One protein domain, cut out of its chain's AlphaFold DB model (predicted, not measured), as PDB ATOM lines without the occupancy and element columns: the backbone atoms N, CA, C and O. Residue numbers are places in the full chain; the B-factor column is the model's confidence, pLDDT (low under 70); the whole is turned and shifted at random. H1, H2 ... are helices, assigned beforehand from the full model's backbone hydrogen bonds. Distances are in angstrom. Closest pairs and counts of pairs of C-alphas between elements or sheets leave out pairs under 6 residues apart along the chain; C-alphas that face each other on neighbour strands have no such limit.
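This is residues 128 to 243 of the 243 residues of an uncharacterized protein of Paxillus involutus ATCC 200175 (UniProt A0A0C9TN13). Two long helices, H1 and H2, meet near their ends as a V, and the rest folds back along H2 and into the opening: H3 makes a helical hairpin with the far end of H2, H4 packs on H2 farther back, H5 packs on H1 inside the V, and H6 crosses H2. Residues 128 to 137, at the start of H1, stick out from this frame. The printed part has 116 residues with six named helices, in the order H1 to H6, and no named strand; its class is all helix, with 87 residues in the helices. The whole is loose, with a radius of gyration of the C-alphas of 18.9 A and spans of 59 by 43 by 26 A.

Begin at the first printed residue, with H1, residues 128 to 153, and go on over a tight link to H2, residues 156 to 185. Here the two only just touch, and only at the corner by their link: 3 pairs of C-alphas are within 8 A, the closest being those of Leu 153 and Leu 159, 5.2 A apart. Their lines are about perpendicular at 73 degrees, only just past a steep tilt. Follow H2 to its end, where a short link leads to H3, residues 192 to 201. H2 and H3 form a helical hairpin, two helices that touch and run opposite ways, at a shallow tilt of 2 degrees; H2 touches H3 with residues 179 to 183 alone, and the closest C-alphas are those of Ile 183 and Arg 195, 5.8 A apart. Next look at H4, residues 205 to 208, which touches H2, the C-alphas of Leu 173 and Pro 206 coming closest at 6.5 A. H5, residues 215 to 220, touches H1 at a steep tilt of 40 degrees, the same way, with the C-alphas of Ala 145 and Val 219 closest at 5.3 A; H1 does so with residues 142 to 149 alone. H5 and H2 are apart. H6, residues 222 to 232, touches H2 at a steep tilt of 57 degrees, the same way; compare the C-alphas of Ala 166 and Ile 226, the closest, 5.3 A apart. H5 and H6 are close but not clearly touching, with the C-alphas of Asp 217 and Ser 223 closest at 6.2 A. H2 is the hub, the helix that touches most others, namely H1, H3, H4 and H6. In H1, H2, H3 and H6 every O i to N i+4 pair is within hydrogen-bond range; in H5 it is 1 of 2, and H4 is too short for such a pair.

Find C-alpha 128 at (8.648, -20.877, -9.580); from there H1 runs 37.3 A to C-alpha 153. H2 begins at C-alpha 156, at (43.228, -19.191, 17.587), and covers 43.1 A to C-alpha 185. H3 measures 14.3 A, H4 5.3 A and H5 9.0 A from first to last C-alpha. H6 runs 15.5 A and ends at C-alpha 232, at (43.110, 0.461, 6.437).

The two C-alphas farthest apart are those of Glu 129 and Thr 190, at 60.6 A. The printed part has no cut and ends at residue 243, the chain's last. Of its links, H2 to H3 and H4 to H5 are short, H1 to H2, H3 to H4 and H5 to H6 are tight, and none is long. The mean pLDDT of the printed part is 89.4; look for the low values, under 70, at residues 235 to 243.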
ATOM      1  N   GLN A 128       8.670 -21.907 -10.618       94.88
ATOM      2  CA  GLN A 128       8.648 -20.877  -9.580       94.88
ATOM      3  C   GLN A 128       8.883 -21.483  -8.186       94.88
ATOM      4  O   GLN A 128       9.755 -21.023  -7.455       94.88
ATOM      5  N   GLU A 129       8.193 -22.576  -7.853       94.06
ATOM      6  CA  GLU A 129       8.362 -23.304  -6.591       94.06
ATOM      7  C   GLU A 129       9.789 -23.854  -6.443       94.06
ATOM      8  O   GLU A 129      10.402 -23.757  -5.378       94.06
ATOM      9  N   GLN A 130      10.362 -24.376  -7.533       92.12
ATOM     10  CA  GLN A 130      11.754 -24.823  -7.559       92.12
ATOM     11  C   GLN A 130      12.737 -23.670  -7.308       92.12
ATOM     12  O   GLN A 130      13.737 -23.846  -6.598       92.12
ATOM     13  N   GLU A 131      12.503 -22.507  -7.912       92.69
ATOM     14  CA  GLU A 131      13.333 -21.320  -7.719       92.69
ATOM     15  C   GLU A 131      13.236 -20.781  -6.295       92.69
ATOM     16  O   GLU A 131      14.272 -20.475  -5.702       92.69
ATOM     17  N   ASP A 132      12.028 -20.704  -5.738       93.12
ATOM     18  CA  ASP A 132      11.782 -20.270  -4.364       93.12
ATOM     19  C   ASP A 132      12.446 -21.210  -3.360       93.12
ATOM     20  O   ASP A 132      13.191 -20.754  -2.489       93.12
ATOM     21  N   TRP A 133      12.302 -22.524  -3.544       92.19
ATOM     22  CA  TRP A 133      13.015 -23.511  -2.737       92.19
ATOM     23  C   TRP A 133      14.535 -23.354  -2.863       92.19
ATOM     24  O   TRP A 133      15.247 -23.338  -1.861       92.19
ATOM     25  N   SER A 134      15.054 -23.168  -4.081       88.62
ATOM     26  CA  SER A 134      16.494 -22.982  -4.311       88.62
ATOM     27  C   SER A 134      17.015 -21.680  -3.693       88.62
ATOM     28  O   SER A 134      18.134 -21.648  -3.177       88.62
ATOM     29  N   ARG A 135      16.225 -20.597  -3.724       89.81
ATOM     30  CA  ARG A 135      16.519 -19.332  -3.035       89.81
ATOM     31  C   ARG A 135      16.559 -19.549  -1.523       89.81
ATOM     32  O   ARG A 135      17.584 -19.231  -0.922       89.81
ATOM     33  N   ALA A 136      15.528 -20.157  -0.942       91.19
ATOM     34  CA  ALA A 136      15.456 -20.446   0.490       91.19
ATOM     35  C   ALA A 136      16.620 -21.333   0.963       91.19
ATOM     36  O   ALA A 136      17.288 -21.014   1.941       91.19
ATOM     37  N   GLN A 137      16.952 -22.386   0.212       89.62
ATOM     38  CA  GLN A 137      18.096 -23.257   0.501       89.62
ATOM     39  C   GLN A 137      19.432 -22.513   0.447       89.62
ATOM     40  O   GLN A 137      20.310 -22.763   1.270       89.62
ATOM     41  N   ARG A 138      19.618 -21.594  -0.510       85.88
ATOM     42  CA  ARG A 138      20.830 -20.761  -0.566       85.88
ATOM     43  C   ARG A 138      20.936 -19.831   0.641       85.88
ATOM     44  O   ARG A 138      22.032 -19.707   1.176       85.88
ATOM     45  N   VAL A 139      19.826 -19.220   1.062       88.75
ATOM     46  CA  VAL A 139      19.775 -18.357   2.254       88.75
ATOM     47  C   VAL A 139      20.118 -19.160   3.507       88.75
ATOM     48  O   VAL A 139      21.020 -18.764   4.238       88.75
ATOM     49  N   GLN A 140      19.487 -20.322   3.701       90.12
ATOM     50  CA  GLN A 140      19.763 -21.186   4.852       90.12
ATOM     51  C   GLN A 140      21.232 -21.623   4.892       90.12
ATOM     52  O   GLN A 140      21.903 -21.434   5.898       90.12
ATOM     53  N   ARG A 141      21.775 -22.115   3.769       88.00
ATOM     54  CA  ARG A 141      23.191 -22.517   3.690       88.00
ATOM     55  C   ARG A 141      24.148 -21.369   4.001       88.00
ATOM     56  O   ARG A 141      25.219 -21.614   4.545       88.00
ATOM     57  N   PHE A 142      23.797 -20.141   3.617       87.00
ATOM     58  CA  PHE A 142      24.608 -18.966   3.921       87.00
ATOM     59  C   PHE A 142      24.558 -18.614   5.413       87.00
ATOM     60  O   PHE A 142      25.606 -18.345   5.993       87.00
ATOM     61  N   ALA A 143      23.382 -18.690   6.043       90.88
ATOM     62  CA  ALA A 143      23.243 -18.525   7.489       90.88
ATOM     63  C   ALA A 143      24.057 -19.588   8.253       90.88
ATOM     64  O   ALA A 143      24.905 -19.242   9.073       90.88
ATOM     65  N   ASP A 144      23.915 -20.866   7.888       93.06
ATOM     66  CA  ASP A 144      24.662 -21.969   8.506       93.06
ATOM     67  C   ASP A 144      26.186 -21.797   8.345       93.06
ATOM     68  O   ASP A 144      26.973 -22.109   9.248       93.06
ATOM     69  N   ALA A 145      26.622 -21.311   7.176       93.12
ATOM     70  CA  ALA A 145      28.023 -21.023   6.904       93.12
ATOM     71  C   ALA A 145      28.542 -19.856   7.754       93.12
ATOM     72  O   ALA A 145      29.644 -19.949   8.298       93.12
ATOM     73  N   HIS A 146      27.749 -18.795   7.914       94.06
ATOM     74  CA  HIS A 146      28.088 -17.657   8.764       94.06
ATOM     75  C   HIS A 146      28.212 -18.064  10.240       94.06
ATOM     76  O   HIS A 146      29.212 -17.748  10.886       94.06
ATOM     77  N   ASP A 147      27.264 -18.844  10.758       96.62
ATOM     78  CA  ASP A 147      27.297 -19.344  12.137       96.62
ATOM     79  C   ASP A 147      28.504 -20.255  12.385       96.62
ATOM     80  O   ASP A 147      29.145 -20.218  13.443       96.62
ATOM     81  N   ARG A 148      28.853 -21.090  11.398       96.75
ATOM     82  CA  ARG A 148      30.075 -21.900  11.440       96.75
ATOM     83  C   ARG A 148      31.322 -21.024  11.465       96.75
ATOM     84  O   ARG A 148      32.195 -21.259  12.300       96.75
ATOM     85  N   LEU A 149      31.409 -20.039  10.575       97.44
ATOM     86  CA  LEU A 149      32.548 -19.130  10.489       97.44
ATOM     87  C   LEU A 149      32.758 -18.378  11.806       97.44
ATOM     88  O   LEU A 149      33.872 -18.361  12.322       97.44
ATOM     89  N   THR A 150      31.696 -17.816  12.384       97.12
ATOM     90  CA  THR A 150      31.772 -17.068  13.646       97.12
ATOM     91  C   THR A 150      32.328 -17.934  14.776       97.12
ATOM     92  O   THR A 150      33.220 -17.500  15.499       97.12
ATOM     93  N   ARG A 151      31.901 -19.202  14.874       97.75
ATOM     94  CA  ARG A 151      32.481 -20.160  15.832       97.75
ATOM     95  C   ARG A 151      33.941 -20.486  15.527       97.75
ATOM     96  O   ARG A 151      34.757 -20.539  16.443       97.75
ATOM     97  N   LYS A 152      34.290 -20.695  14.255       97.38
ATOM     98  CA  LYS A 152      35.663 -20.992  13.819       97.38
ATOM     99  C   LYS A 152      36.633 -19.860  14.144       97.38
ATOM    100  O   LYS A 152      37.754 -20.134  14.559       97.38
ATOM    101  N   LEU A 153      36.206 -18.606  14.017       97.88
ATOM    102  CA  LEU A 153      37.028 -17.433  14.327       97.88
ATOM    103  C   LEU A 153      37.392 -17.307  15.817       97.88
ATOM    104  O   LEU A 153      38.351 -16.608  16.139       97.88
ATOM    105  N   LEU A 154      36.692 -18.010  16.718       97.69
ATOM    106  CA  LEU A 154      37.065 -18.102  18.135       97.69
ATOM    107  C   LEU A 154      38.285 -19.016  18.364       97.69
ATOM    108  O   LEU A 154      38.993 -18.862  19.361       97.69
ATOM    109  N   ASP A 155      38.560 -19.954  17.451       97.12
ATOM    110  CA  ASP A 155      39.743 -20.810  17.520       97.12
ATOM    111  C   ASP A 155      40.985 -20.059  17.022       97.12
ATOM    112  O   ASP A 155      41.067 -19.606  15.878       97.12
ATOM    113  N   LYS A 156      42.005 -19.958  17.882       97.19
ATOM    114  CA  LYS A 156      43.228 -19.191  17.587       97.19
ATOM    115  C   LYS A 156      44.021 -19.760  16.406       97.19
ATOM    116  O   LYS A 156      44.695 -18.991  15.721       97.19
ATOM    117  N   ARG A 157      43.973 -21.080  16.164       96.12
ATOM    118  CA  ARG A 157      44.688 -21.708  15.039       96.12
ATOM    119  C   ARG A 157      44.019 -21.318  13.725       96.12
ATOM    120  O   ARG A 157      44.693 -20.828  12.819       96.12
ATOM    121  N   TYR A 158      42.699 -21.473  13.644       98.12
ATOM    122  CA  TYR A 158      41.902 -21.060  12.495       98.12
ATOM    123  C   TYR A 158      42.004 -19.552  12.251       98.12
ATOM    124  O   TYR A 158      42.250 -19.142  11.120       98.12
ATOM    125  N   LEU A 159      41.903 -18.726  13.297       98.38
ATOM    126  CA  LEU A 159      42.050 -17.276  13.176       98.38
ATOM    127  C   LEU A 159      43.414 -16.888  12.586       98.38
ATOM    128  O   LEU A 159      43.483 -16.022  11.715       98.38
ATOM    129  N   ALA A 160      44.499 -17.549  13.003       98.44
ATOM    130  CA  ALA A 160      45.827 -17.311  12.439       98.44
ATOM    131  C   ALA A 160      45.892 -17.652  10.940       98.44
ATOM    132  O   ALA A 160      46.437 -16.868  10.162       98.44
ATOM    133  N   LEU A 161      45.301 -18.779  10.523       98.69
ATOM    134  CA  LEU A 161      45.179 -19.152   9.110       98.69
ATOM    135  C   LEU A 161      44.358 -18.118   8.323       98.69
ATOM    136  O   LEU A 161      44.799 -17.651   7.274       98.69
ATOM    137  N   TYR A 162      43.197 -17.733   8.852       98.69
ATOM    138  CA  TYR A 162      42.289 -16.758   8.254       98.69
ATOM    139  C   TYR A 162      42.986 -15.414   8.005       98.69
ATOM    140  O   TYR A 162      43.010 -14.907   6.882       98.69
ATOM    141  N   VAL A 163      43.630 -14.872   9.042       98.31
ATOM    142  CA  VAL A 163      44.364 -13.604   8.969       98.31
ATOM    143  C   VAL A 163      45.563 -13.708   8.030       98.31
ATOM    144  O   VAL A 163      45.818 -12.771   7.274       98.31
ATOM    145  N   ALA A 164      46.298 -14.823   8.036       98.56
ATOM    146  CA  ALA A 164      47.439 -15.012   7.144       98.56
ATOM    147  C   ALA A 164      47.018 -15.010   5.667       98.56
ATOM    148  O   ALA A 164      47.623 -14.299   4.865       98.56
ATOM    149  N   VAL A 165      45.949 -15.734   5.316       98.69
ATOM    150  CA  VAL A 165      45.402 -15.745   3.949       98.69
ATOM    151  C   VAL A 165      44.926 -14.349   3.543       98.69
ATOM    152  O   VAL A 165      45.311 -13.866   2.476       98.69
ATOM    153  N   ALA A 166      44.157 -13.666   4.399       98.44
ATOM    154  CA  ALA A 166      43.684 -12.309   4.124       98.44
ATOM    155  C   ALA A 166      44.847 -11.330   3.890       98.44
ATOM    156  O   ALA A 166      44.831 -10.555   2.935       98.44
ATOM    157  N   ARG A 167      45.888 -11.395   4.734       97.88
ATOM    158  CA  ARG A 167      47.080 -10.543   4.627       97.88
ATOM    159  C   ARG A 167      47.879 -10.813   3.362       97.88
ATOM    160  O   ARG A 167      48.299  -9.850   2.730       97.88
ATOM    161  N   LEU A 168      48.075 -12.077   2.973       98.25
ATOM    162  CA  LEU A 168      48.762 -12.416   1.722       98.25
ATOM    163  C   LEU A 168      48.064 -11.752   0.528       98.25
ATOM    164  O   LEU A 168      48.730 -11.103  -0.278       98.25
ATOM    165  N   PHE A 169      46.731 -11.847   0.454       98.19
ATOM    166  CA  PHE A 169      45.953 -11.177  -0.591       98.19
ATOM    167  C   PHE A 169      46.072  -9.658  -0.503       98.19
ATOM    168  O   PHE A 169      46.477  -9.040  -1.481       98.19
ATOM    169  N   ALA A 170      45.777  -9.058   0.653       97.38
ATOM    170  CA  ALA A 170      45.793  -7.606   0.810       97.38
ATOM    171  C   ALA A 170      47.159  -7.005   0.437       97.38
ATOM    172  O   ALA A 170      47.232  -6.125  -0.415       97.38
ATOM    173  N   VAL A 171      48.253  -7.554   0.978       95.75
ATOM    174  CA  VAL A 171      49.619  -7.084   0.690       95.75
ATOM    175  C   VAL A 171      49.941  -7.173  -0.798       95.75
ATOM    176  O   VAL A 171      50.576  -6.269  -1.347       95.75
ATOM    177  N   ARG A 172      49.545  -8.258  -1.472       96.25
ATOM    178  CA  ARG A 172      49.853  -8.413  -2.893       96.25
ATOM    179  C   ARG A 172      48.974  -7.539  -3.779       96.25
ATOM    180  O   ARG A 172      49.508  -6.942  -4.709       96.25
ATOM    181  N   LEU A 173      47.688  -7.414  -3.470       96.31
ATOM    182  CA  LEU A 173      46.769  -6.536  -4.191       96.31
ATOM    183  C   LEU A 173      47.212  -5.071  -4.098       96.31
ATOM    184  O   LEU A 173      47.242  -4.398  -5.122       96.31
ATOM    185  N   THR A 174      47.669  -4.604  -2.930       95.25
ATOM    186  CA  THR A 174      48.272  -3.267  -2.780       95.25
ATOM    187  C   THR A 174      49.477  -3.073  -3.705       95.25
ATOM    188  O   THR A 174      49.587  -2.054  -4.385       95.25
ATOM    189  N   LYS A 175      50.385  -4.057  -3.766       94.75
ATOM    190  CA  LYS A 175      51.568  -3.992  -4.641       94.75
ATOM    191  C   LYS A 175      51.190  -3.988  -6.120       94.75
ATOM    192  O   LYS A 175      51.759  -3.213  -6.884       94.75
ATOM    193  N   ASP A 176      50.257  -4.847  -6.520       95.50
ATOM    194  CA  ASP A 176      49.800  -4.932  -7.908       95.50
ATOM    195  C   ASP A 176      49.067  -3.652  -8.331       95.50
ATOM    196  O   ASP A 176      49.300  -3.163  -9.432       95.50
ATOM    197  N   PHE A 177      48.271  -3.049  -7.443       93.94
ATOM    198  CA  PHE A 177      47.629  -1.758  -7.691       93.94
ATOM    199  C   PHE A 177      48.656  -0.644  -7.938       93.94
ATOM    200  O   PHE A 177      48.585   0.036  -8.956       93.94
ATOM    201  N   ALA A 178      49.690  -0.534  -7.096       94.19
ATOM    202  CA  ALA A 178      50.762   0.445  -7.299       94.19
ATOM    203  C   ALA A 178      51.545   0.221  -8.613       94.19
ATOM    204  O   ALA A 178      52.076   1.163  -9.202       94.19
ATOM    205  N   ILE A 179      51.648  -1.026  -9.088       94.81
ATOM    206  CA  ILE A 179      52.222  -1.330 -10.409       94.81
ATOM    207  C   ILE A 179      51.292  -0.829 -11.522       94.81
ATOM    208  O   ILE A 179      51.779  -0.247 -12.490       94.81
ATOM    209  N   LEU A 180      49.977  -1.018 -11.387       93.94
ATOM    210  CA  LEU A 180      48.991  -0.519 -12.350       93.94
ATOM    211  C   LEU A 180      48.988   1.012 -12.432       93.94
ATOM    212  O   LEU A 180      48.977   1.542 -13.540       93.94
ATOM    213  N   GLU A 181      49.090   1.720 -11.305       94.00
ATOM    214  CA  GLU A 181      49.218   3.185 -11.295       94.00
ATOM    215  C   GLU A 181      50.470   3.647 -12.050       94.00
ATOM    216  O   GLU A 181      50.404   4.550 -12.886       94.00
ATOM    217  N   LYS A 182      51.609   2.973 -11.844       93.94
ATOM    218  CA  LYS A 182      52.838   3.253 -12.603       93.94
ATOM    219  C   LYS A 182      52.654   3.010 -14.098       93.94
ATOM    220  O   LYS A 182      53.138   3.798 -14.898       93.94
ATOM    221  N   ILE A 183      51.961   1.938 -14.482       92.81
ATOM    222  CA  ILE A 183      51.659   1.636 -15.888       92.81
ATOM    223  C   ILE A 183      50.763   2.721 -16.505       92.81
ATOM    224  O   ILE A 183      50.979   3.093 -17.661       92.81
ATOM    225  N   ALA A 184      49.773   3.212 -15.759       92.00
ATOM    226  CA  ALA A 184      48.861   4.262 -16.205       92.00
ATOM    227  C   ALA A 184      49.567   5.618 -16.361       92.00
ATOM    228  O   ALA A 184      49.269   6.354 -17.295       92.00
ATOM    229  N   ALA A 185      50.545   5.915 -15.503       92.19
ATOM    230  CA  ALA A 185      51.345   7.137 -15.572       92.19
ATOM    231  C   ALA A 185      52.398   7.141 -16.699       92.19
ATOM    232  O   ALA A 185      52.986   8.185 -16.981       92.19
ATOM    233  N   LEU A 186      52.678   5.996 -17.339       91.81
ATOM    234  CA  LEU A 186      53.653   5.923 -18.429       91.81
ATOM    235  C   LEU A 186      53.089   6.504 -19.738       91.81
ATOM    236  O   LEU A 186      52.025   6.045 -20.177       91.81
ATOM    237  N   PRO A 187      53.847   7.378 -20.436       88.94
ATOM    238  CA  PRO A 187      53.509   7.831 -21.783       88.94
ATOM    239  C   PRO A 187      53.262   6.654 -22.737       88.94
ATOM    240  O   PRO A 187      53.937   5.616 -22.671       88.94
ATOM    241  N   ALA A 188      52.266   6.794 -23.613       79.38
ATOM    242  CA  ALA A 188      51.858   5.734 -24.536       79.38
ATOM    243  C   ALA A 188      52.934   5.413 -25.592       79.38
ATOM    244  O   ALA A 188      53.038   4.273 -26.030       79.38
ATOM    245  N   ASP A 189      53.748   6.401 -25.952       76.75
ATOM    246  CA  ASP A 189      54.674   6.418 -27.086       76.75
ATOM    247  C   ASP A 189      56.126   6.042 -26.732       76.75
ATOM    248  O   ASP A 189      56.834   5.472 -27.556       76.75
ATOM    249  N   THR A 190      56.581   6.308 -25.504       74.31
ATOM    250  CA  THR A 190      57.981   6.080 -25.082       74.31
ATOM    251  C   THR A 190      58.151   4.961 -24.051       74.31
ATOM    252  O   THR A 190      59.259   4.475 -23.820       74.31
ATOM    253  N   GLY A 191      57.058   4.521 -23.422       81.31
ATOM    254  CA  GLY A 191      57.093   3.659 -22.241       81.31
ATOM    255  C   GLY A 191      57.023   2.151 -22.489       81.31
ATOM    256  O   GLY A 191      56.983   1.408 -21.513       81.31
ATOM    257  N   GLU A 192      56.978   1.656 -23.731       87.00
ATOM    258  CA  GLU A 192      56.594   0.259 -24.016       87.00
ATOM    259  C   GLU A 192      57.472  -0.785 -23.301       87.00
ATOM    260  O   GLU A 192      56.960  -1.726 -22.688       87.00
ATOM    261  N   LYS A 193      58.797  -0.602 -23.290       88.06
ATOM    262  CA  LYS A 193      59.720  -1.534 -22.619       88.06
ATOM    263  C   LYS A 193      59.518  -1.569 -21.099       88.06
ATOM    264  O   LYS A 193      59.552  -2.649 -20.505       88.06
ATOM    265  N   GLU A 194      59.305  -0.413 -20.471       90.00
ATOM    266  CA  GLU A 194      59.041  -0.342 -19.027       90.00
ATOM    267  C   GLU A 194      57.632  -0.853 -18.705       90.00
ATOM    268  O   GLU A 194      57.461  -1.604 -17.748       90.00
ATOM    269  N   ARG A 195      56.645  -0.561 -19.560       91.12
ATOM    270  CA  ARG A 195      55.283  -1.100 -19.482       91.12
ATOM    271  C   ARG A 195      55.303  -2.625 -19.479       91.12
ATOM    272  O   ARG A 195      54.747  -3.232 -18.571       91.12
ATOM    273  N   MET A 196      56.009  -3.250 -20.424       90.38
ATOM    274  CA  MET A 196      56.149  -4.711 -20.498       90.38
ATOM    275  C   MET A 196      56.821  -5.299 -19.251       90.38
ATOM    276  O   MET A 196      56.408  -6.346 -18.750       90.38
ATOM    277  N   LYS A 197      57.841  -4.623 -18.712       90.88
ATOM    278  CA  LYS A 197      58.521  -5.039 -17.478       90.88
ATOM    279  C   LYS A 197      57.601  -4.956 -16.256       90.88
ATOM    280  O   LYS A 197      57.573  -5.899 -15.469       90.88
ATOM    281  N   LEU A 198      56.842  -3.869 -16.113       92.62
ATOM    282  CA  LEU A 198      55.863  -3.690 -15.037       92.62
ATOM    283  C   LEU A 198      54.712  -4.694 -15.153       92.62
ATOM    284  O   LEU A 198      54.354  -5.322 -14.161       92.62
ATOM    285  N   MET A 199      54.191  -4.925 -16.362       91.19
ATOM    286  CA  MET A 199      53.175  -5.952 -16.610       91.19
ATOM    287  C   MET A 199      53.671  -7.346 -16.216       91.19
ATOM    288  O   MET A 199      52.932  -8.104 -15.597       91.19
ATOM    289  N   GLY A 200      54.935  -7.672 -16.505       89.44
ATOM    290  CA  GLY A 200      55.554  -8.926 -16.074       89.44
ATOM    291  C   GLY A 200      55.772  -9.044 -14.559       89.44
ATOM    292  O   GLY A 200      56.004 -10.147 -14.069       89.44
ATOM    293  N   ALA A 201      55.703  -7.936 -13.814       91.44
ATOM    294  CA  ALA A 201      55.829  -7.916 -12.358       91.44
ATOM    295  C   ALA A 201      54.485  -8.074 -11.625       91.44
ATOM    296  O   ALA A 201      54.494  -8.326 -10.415       91.44
ATOM    297  N   LEU A 202      53.350  -7.934 -12.327       92.81
ATOM    298  CA  LEU A 202      52.016  -8.170 -11.772       92.81
ATOM    299  C   LEU A 202      51.868  -9.628 -11.341       92.81
ATOM    300  O   LEU A 202      52.278 -10.550 -12.049       92.81
ATOM    301  N   SER A 203      51.257  -9.851 -10.180       94.50
ATOM    302  CA  SER A 203      50.931 -11.211  -9.762       94.50
ATOM    303  C   SER A 203      49.594 -11.682 -10.320       94.50
ATOM    304  O   SER A 203      48.808 -10.934 -10.896       94.50
ATOM    305  N   LEU A 204      49.306 -12.960 -10.079       94.00
ATOM    306  CA  LEU A 204      47.998 -13.548 -10.340       94.00
ATOM    307  C   LEU A 204      47.018 -13.376  -9.165       94.00
ATOM    308  O   LEU A 204      45.936 -13.959  -9.219       94.00
ATOM    309  N   ALA A 205      47.360 -12.615  -8.117       96.38
ATOM    310  CA  ALA A 205      46.456 -12.370  -6.992       96.38
ATOM    311  C   ALA A 205      45.128 -11.738  -7.432       96.38
ATOM    312  O   ALA A 205      44.097 -12.284  -7.048       96.38
ATOM    313  N   PRO A 206      45.097 -10.694  -8.292       94.00
ATOM    314  CA  PRO A 206      43.839 -10.084  -8.728       94.00
ATOM    315  C   PRO A 206      42.934 -11.067  -9.476       94.00
ATOM    316  O   PRO A 206      41.726 -11.073  -9.272       94.00
ATOM    317  N   LYS A 207      43.521 -11.967 -10.277       93.69
ATOM    318  CA  LYS A 207      42.783 -13.019 -11.000       93.69
ATOM    319  C   LYS A 207      42.038 -13.968 -10.057       93.69
ATOM    320  O   LYS A 207      41.003 -14.513 -10.429       93.69
ATOM    321  N   TRP A 208      42.600 -14.217  -8.879       96.38
ATOM    322  CA  TRP A 208      42.077 -15.172  -7.903       96.38
ATOM    323  C   TRP A 208      41.504 -14.505  -6.656       96.38
ATOM    324  O   TRP A 208      41.160 -15.215  -5.713       96.38
ATOM    325  N   ALA A 209      41.420 -13.174  -6.625       95.81
ATOM    326  CA  ALA A 209      40.856 -12.451  -5.502       95.81
ATOM    327  C   ALA A 209      39.406 -12.920  -5.271       95.81
ATOM    328  O   ALA A 209      38.646 -13.059  -6.234       95.81
ATOM    329  N   PRO A 210      39.020 -13.219  -4.021       95.69
ATOM    330  CA  PRO A 210      37.698 -13.750  -3.731       95.69
ATOM    331  C   PRO A 210      36.632 -12.693  -4.022       95.69
ATOM    332  O   PRO A 210      36.710 -11.562  -3.548       95.69
ATOM    333  N   THR A 211      35.616 -13.078  -4.789       93.12
ATOM    334  CA  THR A 211      34.472 -12.215  -5.088       93.12
ATOM    335  C   THR A 211      33.440 -12.295  -3.957       93.12
ATOM    336  O   THR A 211      33.057 -13.417  -3.596       93.12
ATOM    337  N   PRO A 212      32.945 -11.154  -3.436       93.50
ATOM    338  CA  PRO A 212      31.892 -11.139  -2.426       93.50
ATOM    339  C   PRO A 212      30.688 -11.999  -2.822       93.50
ATOM    340  O   PRO A 212      30.230 -11.970  -3.967       93.50
ATOM    341  N   GLY A 213      30.200 -12.822  -1.894       87.31
ATOM    342  CA  GLY A 213      29.028 -13.676  -2.098       87.31
ATOM    343  C   GLY A 213      29.196 -14.808  -3.126       87.31
ATOM    344  O   GLY A 213      28.203 -15.455  -3.474       87.31
ATOM    345  N   SER A 214      30.414 -15.081  -3.609       90.75
ATOM    346  CA  SER A 214      30.735 -16.224  -4.489       90.75
ATOM    347  C   SER A 214      31.190 -17.463  -3.698       90.75
ATOM    348  O   SER A 214      31.078 -17.495  -2.481       90.75
ATOM    349  N   SER A 215      31.659 -18.533  -4.352       89.19
ATOM    350  CA  SER A 215      31.855 -19.856  -3.719       89.19
ATOM    351  C   SER A 215      32.742 -19.858  -2.467       89.19
ATOM    352  O   SER A 215      32.330 -20.385  -1.439       89.19
ATOM    353  N   HIS A 216      33.947 -19.279  -2.530       94.56
ATOM    354  CA  HIS A 216      34.858 -19.226  -1.377       94.56
ATOM    355  C   HIS A 216      34.359 -18.258  -0.313       94.56
ATOM    356  O   HIS A 216      34.465 -18.531   0.878       94.56
ATOM    357  N   ASP A 217      33.793 -17.136  -0.745       95.50
ATOM    358  CA  ASP A 217      33.350 -16.084   0.155       95.50
ATOM    359  C   ASP A 217      32.067 -16.456   0.907       95.50
ATOM    360  O   ASP A 217      31.950 -16.172   2.089       95.50
ATOM    361  N   ARG A 218      31.155 -17.221   0.298       91.81
ATOM    362  CA  ARG A 218      29.955 -17.736   0.979       91.81
ATOM    363  C   ARG A 218      30.269 -18.580   2.205       91.81
ATOM    364  O   ARG A 218      29.450 -18.629   3.111       91.81
ATOM    365  N   VAL A 219      31.412 -19.266   2.212       93.88
ATOM    366  CA  VAL A 219      31.816 -20.111   3.343       93.88
ATOM    367  C   VAL A 219      32.806 -19.427   4.279       93.88
ATOM    368  O   VAL A 219      32.866 -19.802   5.440       93.88
ATOM    369  N   THR A 220      33.570 -18.435   3.811       97.00
ATOM    370  CA  THR A 220      34.653 -17.815   4.602       97.00
ATOM    371  C   THR A 220      34.446 -16.338   4.924       97.00
ATOM    372  O   THR A 220      35.116 -15.820   5.810       97.00
ATOM    373  N   ASN A 221      33.585 -15.626   4.203       96.62
ATOM    374  CA  ASN A 221      33.461 -14.166   4.240       96.62
ATOM    375  C   ASN A 221      34.820 -13.428   4.152       96.62
ATOM    376  O   ASN A 221      35.042 -12.385   4.767       96.62
ATOM    377  N   ILE A 222      35.803 -14.031   3.471       97.81
ATOM    378  CA  ILE A 222      37.191 -13.554   3.442       97.81
ATOM    379  C   ILE A 222      37.333 -12.245   2.659       97.81
ATOM    380  O   ILE A 222      38.238 -11.459   2.943       97.81
ATOM    381  N   SER A 223      36.444 -11.993   1.692       97.25
ATOM    382  CA  SER A 223      36.475 -10.776   0.880       97.25
ATOM    383  C   SER A 223      36.296  -9.528   1.744       97.25
ATOM    384  O   SER A 223      37.071  -8.587   1.591       97.25
ATOM    385  N   SER A 224      35.385  -9.548   2.725       95.75
ATOM    386  CA  SER A 224      35.199  -8.444   3.673       95.75
ATOM    387  C   SER A 224      36.478  -8.131   4.443       95.75
ATOM    388  O   SER A 224      36.869  -6.970   4.535       95.75
ATOM    389  N   THR A 225      37.183  -9.150   4.939       96.88
ATOM    390  CA  THR A 225      38.444  -8.943   5.667       96.88
ATOM    391  C   THR A 225      39.544  -8.395   4.764       96.88
ATOM    392  O   THR A 225      40.272  -7.491   5.171       96.88
ATOM    393  N   ILE A 226      39.662  -8.890   3.528       97.50
ATOM    394  CA  ILE A 226      40.615  -8.342   2.553       97.50
ATOM    395  C   ILE A 226      40.292  -6.869   2.269       97.50
ATOM    396  O   ILE A 226      41.196  -6.039   2.321       97.50
ATOM    397  N   CYS A 227      39.021  -6.524   2.045       95.62
ATOM    398  CA  CYS A 227      38.587  -5.143   1.834       95.62
ATOM    399  C   CYS A 227      38.906  -4.242   3.034       95.62
ATOM    400  O   CYS A 227      39.428  -3.148   2.844       95.62
ATOM    401  N   LEU A 228      38.663  -4.706   4.264       95.19
ATOM    402  CA  LEU A 228      39.016  -3.964   5.480       95.19
ATOM    403  C   LEU A 228      40.527  -3.717   5.578       95.19
ATOM    404  O   LEU A 228      40.954  -2.609   5.893       95.19
ATOM    405  N   LEU A 229      41.349  -4.727   5.275       95.75
ATOM    406  CA  LEU A 229      42.806  -4.580   5.262       95.75
ATOM    407  C   LEU A 229      43.274  -3.591   4.188       95.75
ATOM    408  O   LEU A 229      44.153  -2.778   4.459       95.75
ATOM    409  N   LEU A 230      42.680  -3.633   2.993       93.62
ATOM    410  CA  LEU A 230      42.984  -2.704   1.902       93.62
ATOM    411  C   LEU A 230      42.584  -1.262   2.246       93.62
ATOM    412  O   LEU A 230      43.365  -0.335   2.013       93.62
ATOM    413  N   HIS A 231      41.404  -1.082   2.839       91.50
ATOM    414  CA  HIS A 231      40.916   0.215   3.293       91.50
ATOM    415  C   HIS A 231      41.844   0.818   4.352       91.50
ATOM    416  O   HIS A 231      42.304   1.949   4.203       91.50
ATOM    417  N   ASN A 232      42.208   0.029   5.367       87.56
ATOM    418  CA  ASN A 232      43.110   0.461   6.437       87.56
ATOM    419  C   ASN A 232      44.537   0.732   5.939       87.56
ATOM    420  O   ASN A 232      45.233   1.581   6.490       87.56
ATOM    421  N   ALA A 233      44.973   0.047   4.879       80.44
ATOM    422  CA  ALA A 233      46.234   0.320   4.195       80.44
ATOM    423  C   ALA A 233      46.186   1.570   3.286       80.44
ATOM    424  O   ALA A 233      47.119   1.788   2.519       80.44
ATOM    425  N   GLN A 234      45.112   2.372   3.348       70.69
ATOM    426  CA  GLN A 234      44.873   3.599   2.568       70.69
ATOM    427  C   GLN A 234      44.780   3.405   1.045       70.69
ATOM    428  O   GLN A 234      44.686   4.378   0.303       70.69
ATOM    429  N   THR A 235      44.701   2.165   0.552       58.38
ATOM    430  CA  THR A 235      44.556   1.906  -0.895       58.38
ATOM    431  C   THR A 235      43.191   2.317  -1.454       58.38
ATOM    432  O   THR A 235      43.071   2.592  -2.642       58.38
ATOM    433  N   SER A 236      42.159   2.420  -0.608       50.44
ATOM    434  CA  SER A 236      40.813   2.820  -1.041       50.44
ATOM    435  C   SER A 236      40.638   4.325  -1.255       50.44
ATOM    436  O   SER A 236      39.720   4.705  -1.978       50.44
ATOM    437  N   SER A 237      41.494   5.188  -0.691       45.47
ATOM    438  CA  SER A 237      41.347   6.641  -0.887       45.47
ATOM    439  C   SER A 237      41.674   7.068  -2.323       45.47
ATOM    440  O   SER A 237      41.120   8.051  -2.806       45.47
ATOM    441  N   SER A 238      42.505   6.299  -3.036       46.03
ATOM    442  CA  SER A 238      42.833   6.542  -4.448       46.03
ATOM    443  C   SER A 238      41.746   6.054  -5.419       46.03
ATOM    444  O   SER A 238      41.680   6.524  -6.549       46.03
ATOM    445  N   ILE A 239      40.874   5.128  -4.993       50.94
ATOM    446  CA  ILE A 239      39.791   4.578  -5.832       50.94
ATOM    447  C   ILE A 239      38.612   5.563  -5.931       50.94
ATOM    448  O   ILE A 239      37.934   5.609  -6.952       50.94
ATOM    449  N   ALA A 240      38.393   6.391  -4.905       43.44
ATOM    450  CA  ALA A 240      37.268   7.326  -4.847       43.44
ATOM    451  C   ALA A 240      37.420   8.574  -5.742       43.44
ATOM    452  O   ALA A 240      36.471   9.342  -5.862       43.44
ATOM    453  N   HIS A 241      38.579   8.789  -6.375       42.09
ATOM    454  CA  HIS A 241      38.839   9.995  -7.171       42.09
ATOM    455  C   HIS A 241      38.640   9.846  -8.686       42.09
ATOM    456  O   HIS A 241      38.930  10.794  -9.406       42.09
ATOM    457  N   ASN A 242      38.123   8.716  -9.184       37.56
ATOM    458  CA  ASN A 242      37.849   8.536 -10.619       37.56
ATOM    459  C   ASN A 242      36.553   7.745 -10.896       37.56
ATOM    460  O   ASN A 242      36.580   6.744 -11.616       37.56
ATOM    461  N   ILE A 243      35.427   8.184 -10.324       37.81
ATOM    462  CA  ILE A 243      34.087   7.890 -10.864       37.81
ATOM    463  C   ILE A 243      33.444   9.214 -11.254       37.81
ATOM    464  O   ILE A 243      33.502  10.141 -10.414       37.81
TER     465      ILE A 243